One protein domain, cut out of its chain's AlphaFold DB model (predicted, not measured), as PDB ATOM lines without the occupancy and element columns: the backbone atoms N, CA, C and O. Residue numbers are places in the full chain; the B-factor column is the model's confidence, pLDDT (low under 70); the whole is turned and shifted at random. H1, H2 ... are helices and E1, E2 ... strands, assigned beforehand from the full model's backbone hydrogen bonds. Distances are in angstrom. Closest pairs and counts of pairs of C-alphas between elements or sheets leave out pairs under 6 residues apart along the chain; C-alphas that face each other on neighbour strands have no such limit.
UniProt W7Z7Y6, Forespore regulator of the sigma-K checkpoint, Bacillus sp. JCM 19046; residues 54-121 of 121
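AT A GLANCE: This is residues 54 to 121 of the 121 residues of the protein "Forespore regulator of the sigma-K checkpoint" of Bacillus sp. JCM 19046 (UniProt W7Z7Y6). A small, twisted three-strand sheet has the helix H2 beside its edge strand E1, while a second helix of similar size, H3, stands off from the sheet and only grazes it. A very short helix, H1, runs straight into E1 at one end of the sheet, and the three helices do not meet one another. The printed part has 68 residues with three named helices and three named strands in the order H1 E1 E2 E3 H2 H3, and its class is mixed, helices and strands. The sheet's order is E1 - E2 - E3, all antiparallel, and it is a meander, each strand the antiparallel neighbour of the one before. The whole is compact, with a radius of gyration of the C-alphas of 10.9 A, and its rounded outline spans 30 by 26 by 20 A.

HOW THE PARTS SIT: Start with the sheet, made of E1, residues 59 to 63, E2, residues 69 to 73, and E3, residues 80 to 85. E2 is the inner strand, and the sheet is strongly twisted, only just, with C-alphas up to 4.3 A off its best plane. E1 and E2 form a hairpin, antiparallel at 146 degrees between their directions; look at N 70 and O 62, 2.8 A apart, and N 60 and O 72, 2.9 A apart, both within hydrogen-bond range. E2 and E3 form the second hairpin, antiparallel at 155 degrees; here N 71 and O 83 are 2.8 A apart and N 80 and O 73 are 2.9 A apart, again within hydrogen-bond range. Next find H2, residues 95 to 103, which is on the sheet at a height over the sheet of 6.0 A. It lies beside the strands, over none of them, though only just, as 2 of its 9 C-alphas fall on E1. The closest C-alphas of E1 and H2 are those of Gly 62 and Leu 101, 4.1 A apart. Past H2, residues 105 to 106 pair antiparallel with residues 60 to 61 of E1. Then comes H3, residues 110 to 119, which only grazes the sheet with its residues 113 to 117; its closest C-alphas to E1 are those of Leu 61 and Leu 113, 7.9 A apart. H1, residues 54 to 58, also only grazes the sheet; the closest C-alphas of H1 and E2 are those of Asn 58 and Thr 73, 5.4 A apart. H1 and H2 are apart, H1 and H3 are apart, and H2 and H3 are apart. In H1, H2 and H3 every O i to N i+4 pair is within hydrogen-bond range.

IN THESE COORDINATES: Find C-alpha 59 at (120.035, 190.080, 107.007); from there E1 runs 13.1 A to C-alpha 63. E2 measures 13.4 A from C-alpha 69 to C-alpha 73, and E3, the longest strand with 6 residues, measures 14.6 A from C-alpha 80 to C-alpha 85. Go back to C-alpha 54 at (114.676, 194.095, 105.889), where H1 begins; it ends at C-alpha 58 after 6.0 A. H2 covers 12.2 A from C-alpha 95 to C-alpha 103. H3, the longest helix with 10 residues, runs 14.5 A from C-alpha 110 to C-alpha 119 at (122.995, 172.261, 110.439).

THE WHOLE: The two C-alphas farthest apart are those of Arg 57 and Asn 92, at 30.0 A. The printed part has no cut and ends at Lys 121, the chain's last residue. No link is long: H1 to E1 and E1 to E2 are tight, while E2 to E3, E3 to H2 and H2 to H3 are short. The mean pLDDT of the printed part is 89.3; look for low confidence at residues 75 to 78, between E2 and E3, which are under 70.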
ATOM      1  N   GLU A  54     113.460 193.603 105.245       89.50
ATOM      2  CA  GLU A  54     114.676 194.095 105.889       89.50
ATOM      3  C   GLU A  54     115.743 193.010 105.990       89.50
ATOM      4  O   GLU A  54     116.882 193.236 105.570       89.50
ATOM      5  N   VAL A  55     115.360 191.816 106.449       91.94
ATOM      6  CA  VAL A  55     116.250 190.653 106.509       91.94
ATOM      7  C   VAL A  55     116.633 190.190 105.103       91.94
ATOM      8  O   VAL A  55     117.800 189.922 104.846       91.94
ATOM      9  N   LYS A  56     115.717 190.199 104.130       91.94
ATOM     10  CA  LYS A  56     116.075 189.863 102.738       91.94
ATOM     11  C   LYS A  56     117.094 190.819 102.127       91.94
ATOM     12  O   LYS A  56     117.964 190.413 101.362       91.94
ATOM     13  N   ARG A  57     116.982 192.113 102.439       90.44
ATOM     14  CA  ARG A  57     117.892 193.139 101.916       90.44
ATOM     15  C   ARG A  57     119.245 193.083 102.617       90.44
ATOM     16  O   ARG A  57     120.292 193.166 101.968       90.44
ATOM     17  N   ASN A  58     119.239 192.999 103.946       90.69
ATOM     18  CA  ASN A  58     120.458 193.138 104.728       90.69
ATOM     19  C   ASN A  58     120.562 192.264 105.981       90.69
ATOM     20  O   ASN A  58     121.163 192.693 106.961       90.69
ATOM     21  N   GLY A  59     120.000 191.063 105.933       92.69
ATOM     22  CA  GLY A  59     120.035 190.080 107.007       92.69
ATOM     23  C   GLY A  59     121.269 189.190 106.973       92.69
ATOM     24  O   GLY A  59     121.738 188.777 105.906       92.69
ATOM     25  N   TYR A  60     121.767 188.889 108.165       93.50
ATOM     26  CA  TYR A  60     122.893 188.006 108.402       93.50
ATOM     27  C   TYR A  60     122.613 187.102 109.602       93.50
ATOM     28  O   TYR A  60     121.986 187.529 110.572       93.50
ATOM     29  N   LEU A  61     123.120 185.874 109.545       93.88
ATOM     30  CA  LEU A  61     123.208 184.979 110.691       93.88
ATOM     31  C   LEU A  61     124.638 184.995 111.232       93.88
ATOM     32  O   LEU A  61     125.588 184.783 110.474       93.88
ATOM     33  N   GLY A  62     124.808 185.227 112.528       92.81
ATOM     34  CA  GLY A  62     126.131 185.234 113.143       92.81
ATOM     35  C   GLY A  62     126.105 185.052 114.649       92.81
ATOM     36  O   GLY A  62     125.118 184.565 115.197       92.81
ATOM     37  N   LEU A  63     127.205 185.419 115.302       91.75
ATOM     38  CA  LEU A  63     127.344 185.370 116.757       91.75
ATOM     39  C   LEU A  63     127.224 186.765 117.364       91.75
ATOM     40  O   LEU A  63     127.757 187.732 116.820       91.75
ATOM     41  N   SER A  64     126.549 186.853 118.505       89.50
ATOM     42  CA  SER A  64     126.589 188.036 119.362       89.50
ATOM     43  C   SER A  64     127.824 188.027 120.268       89.50
ATOM     44  O   SER A  64     128.454 186.988 120.473       89.50
ATOM     45  N   ASP A  65     128.110 189.164 120.910       86.44
ATOM     46  CA  ASP A  65     129.170 189.285 121.927       86.44
ATOM     47  C   ASP A  65     129.000 188.309 123.105       86.44
ATOM     48  O   ASP A  65     129.953 187.997 123.819       86.44
ATOM     49  N   GLN A  66     127.775 187.825 123.322       88.00
ATOM     50  CA  GLN A  66     127.429 186.863 124.368       88.00
ATOM     51  C   GLN A  66     127.498 185.408 123.892       88.00
ATOM     52  O   GLN A  66     127.080 184.520 124.626       88.00
ATOM     53  N   MET A  67     128.038 185.153 122.695       88.88
ATOM     54  CA  MET A  67     128.163 183.818 122.100       88.88
ATOM     55  C   MET A  67     126.812 183.135 121.845       88.88
ATOM     56  O   MET A  67     126.719 181.914 121.926       88.88
ATOM     57  N   ASN A  68     125.781 183.910 121.497       92.19
ATOM     58  CA  ASN A  68     124.500 183.375 121.028       92.19
ATOM     59  C   ASN A  68     124.409 183.491 119.505       92.19
ATOM     60  O   ASN A  68     124.878 184.479 118.930       92.19
ATOM     61  N   VAL A  69     123.762 182.523 118.851       93.69
ATOM     62  CA  VAL A  69     123.433 182.635 117.425       93.69
ATOM     63  C   VAL A  69     122.320 183.667 117.259       93.69
ATOM     64  O   VAL A  69     121.268 183.571 117.891       93.69
ATOM     65  N   VAL A  70     122.546 184.666 116.409       93.62
ATOM     66  CA  VAL A  70     121.622 185.784 116.185       93.62
ATOM     67  C   VAL A  70     121.370 186.016 114.700       93.62
ATOM     68  O   VAL A  70     122.288 185.991 113.878       93.62
ATOM     69  N   LEU A  71     120.111 186.286 114.369       93.56
ATOM     70  CA  LEU A  71     119.704 186.926 113.127       93.56
ATOM     71  C   LEU A  71     119.756 188.435 113.343       93.56
ATOM     72  O   LEU A  71     119.098 188.953 114.246       93.56
ATOM     73  N   TYR A  72     120.508 189.146 112.515       92.75
ATOM     74  CA  TYR A  72     120.637 190.593 112.619       92.75
ATOM     75  C   TYR A  72     120.604 191.263 111.252       92.75
ATOM     76  O   TYR A  72     120.839 190.641 110.215       92.75
ATOM     77  N   THR A  73     120.324 192.561 111.257       90.56
ATOM     78  CA  THR A  73     120.467 193.427 110.088       90.56
ATOM     79  C   THR A  73     121.457 194.553 110.371       90.56
ATOM     80  O   THR A  73     121.741 194.877 111.524       90.56
ATOM     81  N   GLY A  74     122.002 195.159 109.315       81.50
ATOM     82  CA  GLY A  74     122.908 196.308 109.435       81.50
ATOM     83  C   GLY A  74     124.374 195.960 109.177       81.50
ATOM     84  O   GLY A  74     124.675 194.941 108.559       81.50
ATOM     85  N   GLN A  75     125.278 196.858 109.568       66.19
ATOM     86  CA  GLN A  75     126.725 196.615 109.524       66.19
ATOM     87  C   GLN A  75     127.181 195.980 110.842       66.19
ATOM     88  O   GLN A  75     126.536 196.170 111.870       66.19
ATOM     89  N   THR A  76     128.301 195.257 110.817       57.28
ATOM     90  CA  THR A  76     128.845 194.502 111.963       57.28
ATOM     91  C   THR A  76     129.054 195.342 113.227       57.28
ATOM     92  O   THR A  76     128.987 194.804 114.321       57.28
ATOM     93  N   GLU A  77     129.263 196.655 113.104       60.56
ATOM     94  CA  GLU A  77     129.446 197.570 114.244       60.56
ATOM     95  C   GLU A  77     128.125 198.064 114.867       60.56
ATOM     96  O   GLU A  77     128.117 198.573 115.983       60.56
ATOM     97  N   ALA A  78     127.001 197.922 114.155       62.28
ATOM     98  CA  ALA A  78     125.681 198.417 114.551       62.28
ATOM     99  C   ALA A  78     124.603 197.344 114.326       62.28
ATOM    100  O   ALA A  78     123.526 197.631 113.795       62.28
ATOM    101  N   MET A  79     124.930 196.094 114.673       75.62
ATOM    102  CA  MET A  79     124.029 194.954 114.515       75.62
ATOM    103  C   MET A  79     122.684 195.258 115.177       75.62
ATOM    104  O   MET A  79     122.586 195.422 116.391       75.62
ATOM    105  N   SER A  80     121.633 195.314 114.367       88.25
ATOM    106  CA  SER A  80     120.260 195.359 114.854       88.25
ATOM    107  C   SER A  80     119.772 193.923 114.948       88.25
ATOM    108  O   SER A  80     119.446 193.310 113.928       88.25
ATOM    109  N   ILE A  81     119.814 193.364 116.159       90.00
ATOM    110  CA  ILE A  81     119.378 191.990 116.421       90.00
ATOM    111  C   ILE A  81     117.876 191.904 116.150       90.00
ATOM    112  O   ILE A  81     117.082 192.590 116.788       90.00
ATOM    113  N   VAL A  82     117.517 191.049 115.199       90.75
ATOM    114  CA  VAL A  82     116.134 190.701 114.863       90.75
ATOM    115  C   VAL A  82     115.668 189.560 115.758       90.75
ATOM    116  O   VAL A  82     114.592 189.625 116.343       90.75
ATOM    117  N   LYS A  83     116.493 188.514 115.894       91.06
ATOM    118  CA  LYS A  83     116.156 187.321 116.676       91.06
ATOM    119  C   LYS A  83     117.397 186.663 117.260       91.06
ATOM    120  O   LYS A  83     118.425 186.582 116.593       91.06
ATOM    121  N   THR A  84     117.267 186.148 118.477       92.31
ATOM    122  CA  THR A  84     118.278 185.299 119.120       92.31
ATOM    123  C   THR A  84     117.776 183.859 119.141       92.31
ATOM    124  O   THR A  84     116.596 183.619 119.405       92.31
ATOM    125  N   PHE A  85     118.652 182.913 118.809       92.12
ATOM    126  CA  PHE A  85     118.378 181.478 118.815       92.12
ATOM    127  C   PHE A  85     119.013 180.855 120.058       92.12
ATOM    128  O   PHE A  85     120.119 180.320 120.012       92.12
ATOM    129  N   ASP A  86     118.309 180.966 121.182       88.25
ATOM    130  CA  ASP A  86     118.780 180.486 122.489       88.25
ATOM    131  C   ASP A  86     118.830 178.948 122.588       88.25
ATOM    132  O   ASP A  86     119.341 178.396 123.561       88.25
ATOM    133  N   ASP A  87     118.280 178.241 121.596       89.44
ATOM    134  CA  ASP A  87     118.256 176.782 121.505       89.44
ATOM    135  C   ASP A  87     119.510 176.179 120.848       89.44
ATOM    136  O   ASP A  87     119.649 174.955 120.828       89.44
ATOM    137  N   ILE A  88     120.420 177.005 120.322       90.06
ATOM    138  CA  ILE A  88     121.651 176.554 119.661       90.06
ATOM    139  C   ILE A  88     122.844 176.707 120.605       90.06
ATOM    140  O   ILE A  88     123.227 177.813 120.981       90.06
ATOM    141  N   ASP A  89     123.483 175.583 120.934       89.94
ATOM    142  CA  ASP A  89     124.679 175.562 121.774       89.94
ATOM    143  C   ASP A  89     125.948 175.769 120.936       89.94
ATOM    144  O   ASP A  89     126.464 174.852 120.290       89.94
ATOM    145  N   VAL A  90     126.482 176.989 120.992       89.62
ATOM    146  CA  VAL A  90     127.696 177.394 120.269       89.62
ATOM    147  C   VAL A  90     128.921 176.554 120.652       89.62
ATOM    148  O   VAL A  90     129.843 176.419 119.847       89.62
ATOM    149  N   SER A  91     128.938 175.932 121.837       87.94
ATOM    150  CA  SER A  91     130.056 175.084 122.269       87.94
ATOM    151  C   SER A  91     130.158 173.756 121.507       87.94
ATOM    152  O   SER A  91     131.247 173.183 121.435       87.94
ATOM    153  N   ASN A  92     129.064 173.302 120.886       90.56
ATOM    154  CA  ASN A  92     129.024 172.072 120.088       90.56
ATOM    155  C   ASN A  92     129.342 172.303 118.603       90.56
ATOM    156  O   ASN A  92     129.394 171.346 117.828       90.56
ATOM    157  N   LEU A  93     129.575 173.552 118.193       91.62
ATOM    158  CA  LEU A  93     129.861 173.880 116.803       91.62
ATOM    159  C   LEU A  93     131.265 173.438 116.392       91.62
ATOM    160  O   LEU A  93     132.250 173.576 117.117       91.62
ATOM    161  N   THR A  94     131.374 172.960 115.156       93.38
ATOM    162  CA  THR A  94     132.674 172.752 114.517       93.38
ATOM    163  C   THR A  94     133.391 174.090 114.308       93.38
ATOM    164  O   THR A  94     132.751 175.123 114.111       93.38
ATOM    165  N   ALA A  95     134.727 174.074 114.251       92.75
ATOM    166  CA  ALA A  95     135.515 175.280 113.967       92.75
ATOM    167  C   ALA A  95     135.064 175.985 112.672       92.75
ATOM    168  O   ALA A  95     134.959 177.205 112.629       92.75
ATOM    169  N   ALA A  96     134.701 175.212 111.641       92.81
ATOM    170  CA  ALA A  96     134.199 175.757 110.384       92.81
ATOM    171  C   ALA A  96     132.837 176.462 110.531       92.81
ATOM    172  O   ALA A  96     132.626 177.510 109.925       92.81
ATOM    173  N   GLN A  97     131.907 175.914 111.321       92.94
ATOM    174  CA  GLN A  97     130.616 176.561 111.599       92.94
ATOM    175  C   GLN A  97     130.802 177.831 112.427       92.94
ATOM    176  O   GLN A  97     130.202 178.858 112.116       92.94
ATOM    177  N   PHE A  98     131.670 177.765 113.437       93.38
ATOM    178  CA  PHE A  98     132.011 178.907 114.272       93.38
ATOM    179  C   PHE A  98     132.585 180.055 113.437       93.38
ATOM    180  O   PHE A  98     132.073 181.170 113.491       93.38
ATOM    181  N   ASP A  99     133.582 179.773 112.593       93.06
ATOM    182  CA  ASP A  99     134.203 180.777 111.728       93.06
ATOM    183  C   ASP A  99     133.198 181.386 110.742       93.06
ATOM    184  O   ASP A  99     133.196 182.601 110.536       93.06
ATOM    185  N   ARG A 100     132.300 180.571 110.167       93.69
ATOM    186  CA  ARG A 100     131.233 181.055 109.274       93.69
ATOM    187  C   ARG A 100     130.271 182.004 109.986       93.69
ATOM    188  O   ARG A 100     129.943 183.050 109.432       93.69
ATOM    189  N   LEU A 101     129.824 181.662 111.195       92.81
ATOM    190  CA  LEU A 101     128.944 182.527 111.984       92.81
ATOM    191  C   LEU A 101     129.665 183.800 112.440       92.81
ATOM    192  O   LEU A 101     129.084 184.881 112.392       92.81
ATOM    193  N   ASN A 102     130.937 183.694 112.823       90.50
ATOM    194  CA  ASN A 102     131.751 184.836 113.233       90.50
ATOM    195  C   ASN A 102     131.997 185.824 112.077       90.50
ATOM    196  O   ASN A 102     132.060 187.030 112.287       90.50
ATOM    197  N   GLN A 103     132.094 185.330 110.838       90.19
ATOM    198  CA  GLN A 103     132.176 186.170 109.635       90.19
ATOM    199  C   GLN A 103     130.831 186.801 109.237       90.19
ATOM    200  O   GLN A 103     130.818 187.756 108.461       90.19
ATOM    201  N   GLY A 104     129.716 186.285 109.759       90.94
ATOM    202  CA  GLY A 104     128.368 186.668 109.361       90.94
ATOM    203  C   GLY A 104     127.969 186.046 108.022       90.94
ATOM    204  O   GLY A 104     128.479 186.394 106.957       90.94
ATOM    205  N   MET A 105     126.995 185.144 108.052       92.25
ATOM    206  CA  MET A 105     126.443 184.517 106.855       92.25
ATOM    207  C   MET A 105     125.294 185.355 106.314       92.25
ATOM    208  O   MET A 105     124.272 185.502 106.978       92.25
ATOM    209  N   LYS A 106     125.453 185.907 105.108       92.44
ATOM    210  CA  LYS A 106     124.373 186.624 104.422       92.44
ATOM    211  C   LYS A 106     123.203 185.675 104.170       92.44
ATOM    212  O   LYS A 106     123.423 184.573 103.685       92.44
ATOM    213  N   LEU A 107     121.985 186.136 104.440       91.94
ATOM    214  CA  LEU A 107     120.761 185.401 104.127       91.94
ATOM    215  C   LEU A 107     120.044 186.033 102.938       91.94
ATOM    216  O   LEU A 107     119.988 187.258 102.808       91.94
ATOM    217  N   THR A 108     119.472 185.187 102.085       87.88
ATOM    218  CA  THR A 108     118.698 185.617 100.913       87.88
ATOM    219  C   THR A 108     117.222 185.243 101.000       87.88
ATOM    220  O   THR A 108     116.375 185.955 100.457       87.88
ATOM    221  N   ASN A 109     116.895 184.137 101.671       92.88
ATOM    222  CA  ASN A 109     115.538 183.604 101.753       92.88
ATOM    223  C   ASN A 109     115.337 182.727 103.000       92.88
ATOM    224  O   ASN A 109     116.298 182.358 103.675       92.88
ATOM    225  N   LEU A 110     114.073 182.406 103.296       93.06
ATOM    226  CA  LEU A 110     113.695 181.626 104.476       93.06
ATOM    227  C   LEU A 110     114.293 180.213 104.470       93.06
ATOM    228  O   LEU A 110     114.808 179.776 105.492       93.06
ATOM    229  N   ALA A 111     114.294 179.529 103.325       93.69
ATOM    230  CA  ALA A 111     114.806 178.161 103.231       93.69
ATOM    231  C   ALA A 111     116.308 178.079 103.556       93.69
ATOM    232  O   ALA A 111     116.760 177.124 104.180       93.69
ATOM    233  N   GLU A 112     117.086 179.094 103.171       93.50
ATOM    234  CA  GLU A 112     118.502 179.197 103.535       93.50
ATOM    235  C   GLU A 112     118.690 179.354 105.049       93.50
ATOM    236  O   GLU A 112     119.536 178.677 105.633       93.50
ATOM    237  N   LEU A 113     117.876 180.195 105.697       93.81
ATOM    238  CA  LEU A 113     117.892 180.337 107.153       93.81
ATOM    239  C   LEU A 113     117.572 178.999 107.834       93.81
ATOM    240  O   LEU A 113     118.328 178.558 108.695       93.81
ATOM    241  N   GLU A 114     116.485 178.343 107.433       93.62
ATOM    242  CA  GLU A 114     116.057 177.063 108.010       93.62
ATOM    243  C   GLU A 114     117.116 175.972 107.842       93.62
ATOM    244  O   GLU A 114     117.413 175.248 108.793       93.62
ATOM    245  N   GLN A 115     117.731 175.892 106.660       93.88
ATOM    246  CA  GLN A 115     118.790 174.930 106.375       93.88
ATOM    247  C   GLN A 115     120.011 175.152 107.272       93.88
ATOM    248  O   GLN A 115     120.527 174.198 107.851       93.88
ATOM    249  N   ILE A 116     120.462 176.401 107.425       93.00
ATOM    250  CA  ILE A 116     121.608 176.711 108.287       93.00
ATOM    251  C   ILE A 116     121.276 176.392 109.748       93.00
ATOM    252  O   ILE A 116     122.088 175.780 110.431       93.00
ATOM    253  N   LEU A 117     120.087 176.759 110.234       92.62
ATOM    254  CA  LEU A 117     119.684 176.459 111.612       92.62
ATOM    255  C   LEU A 117     119.611 174.951 111.877       92.62
ATOM    256  O   LEU A 117     119.949 174.519 112.976       92.62
ATOM    257  N   LEU A 118     119.201 174.151 110.889       92.62
ATOM    258  CA  LEU A 118     119.194 172.693 110.994       92.62
ATOM    259  C   LEU A 118     120.612 172.114 111.100       92.62
ATOM    260  O   LEU A 118     120.817 171.158 111.835       92.62
ATOM    261  N   GLU A 119     121.588 172.690 110.393       91.19
ATOM    262  CA  GLU A 119     122.995 172.261 110.439       91.19
ATOM    263  C   GLU A 119     123.693 172.579 111.770       91.19
ATOM    264  O   GLU A 119     124.727 171.982 112.070       91.19
ATOM    265  N   LEU A 120     123.180 173.544 112.535       89.00
ATOM    266  CA  LEU A 120     123.763 173.998 113.803       89.00
ATOM    267  C   LEU A 120     123.210 173.255 115.033       89.00
ATOM    268  O   LEU A 120     123.714 173.474 116.133       89.00
ATOM    269  N   LYS A 121     122.183 172.418 114.852       85.25
ATOM    270  CA  LYS A 121     121.550 171.595 115.895       85.25
ATOM    271  C   LYS A 121     122.126 170.184 115.919       85.25
ATOM    272  O   LYS A 121     122.243 169.640 117.038       85.25
TER     273      LYS A 121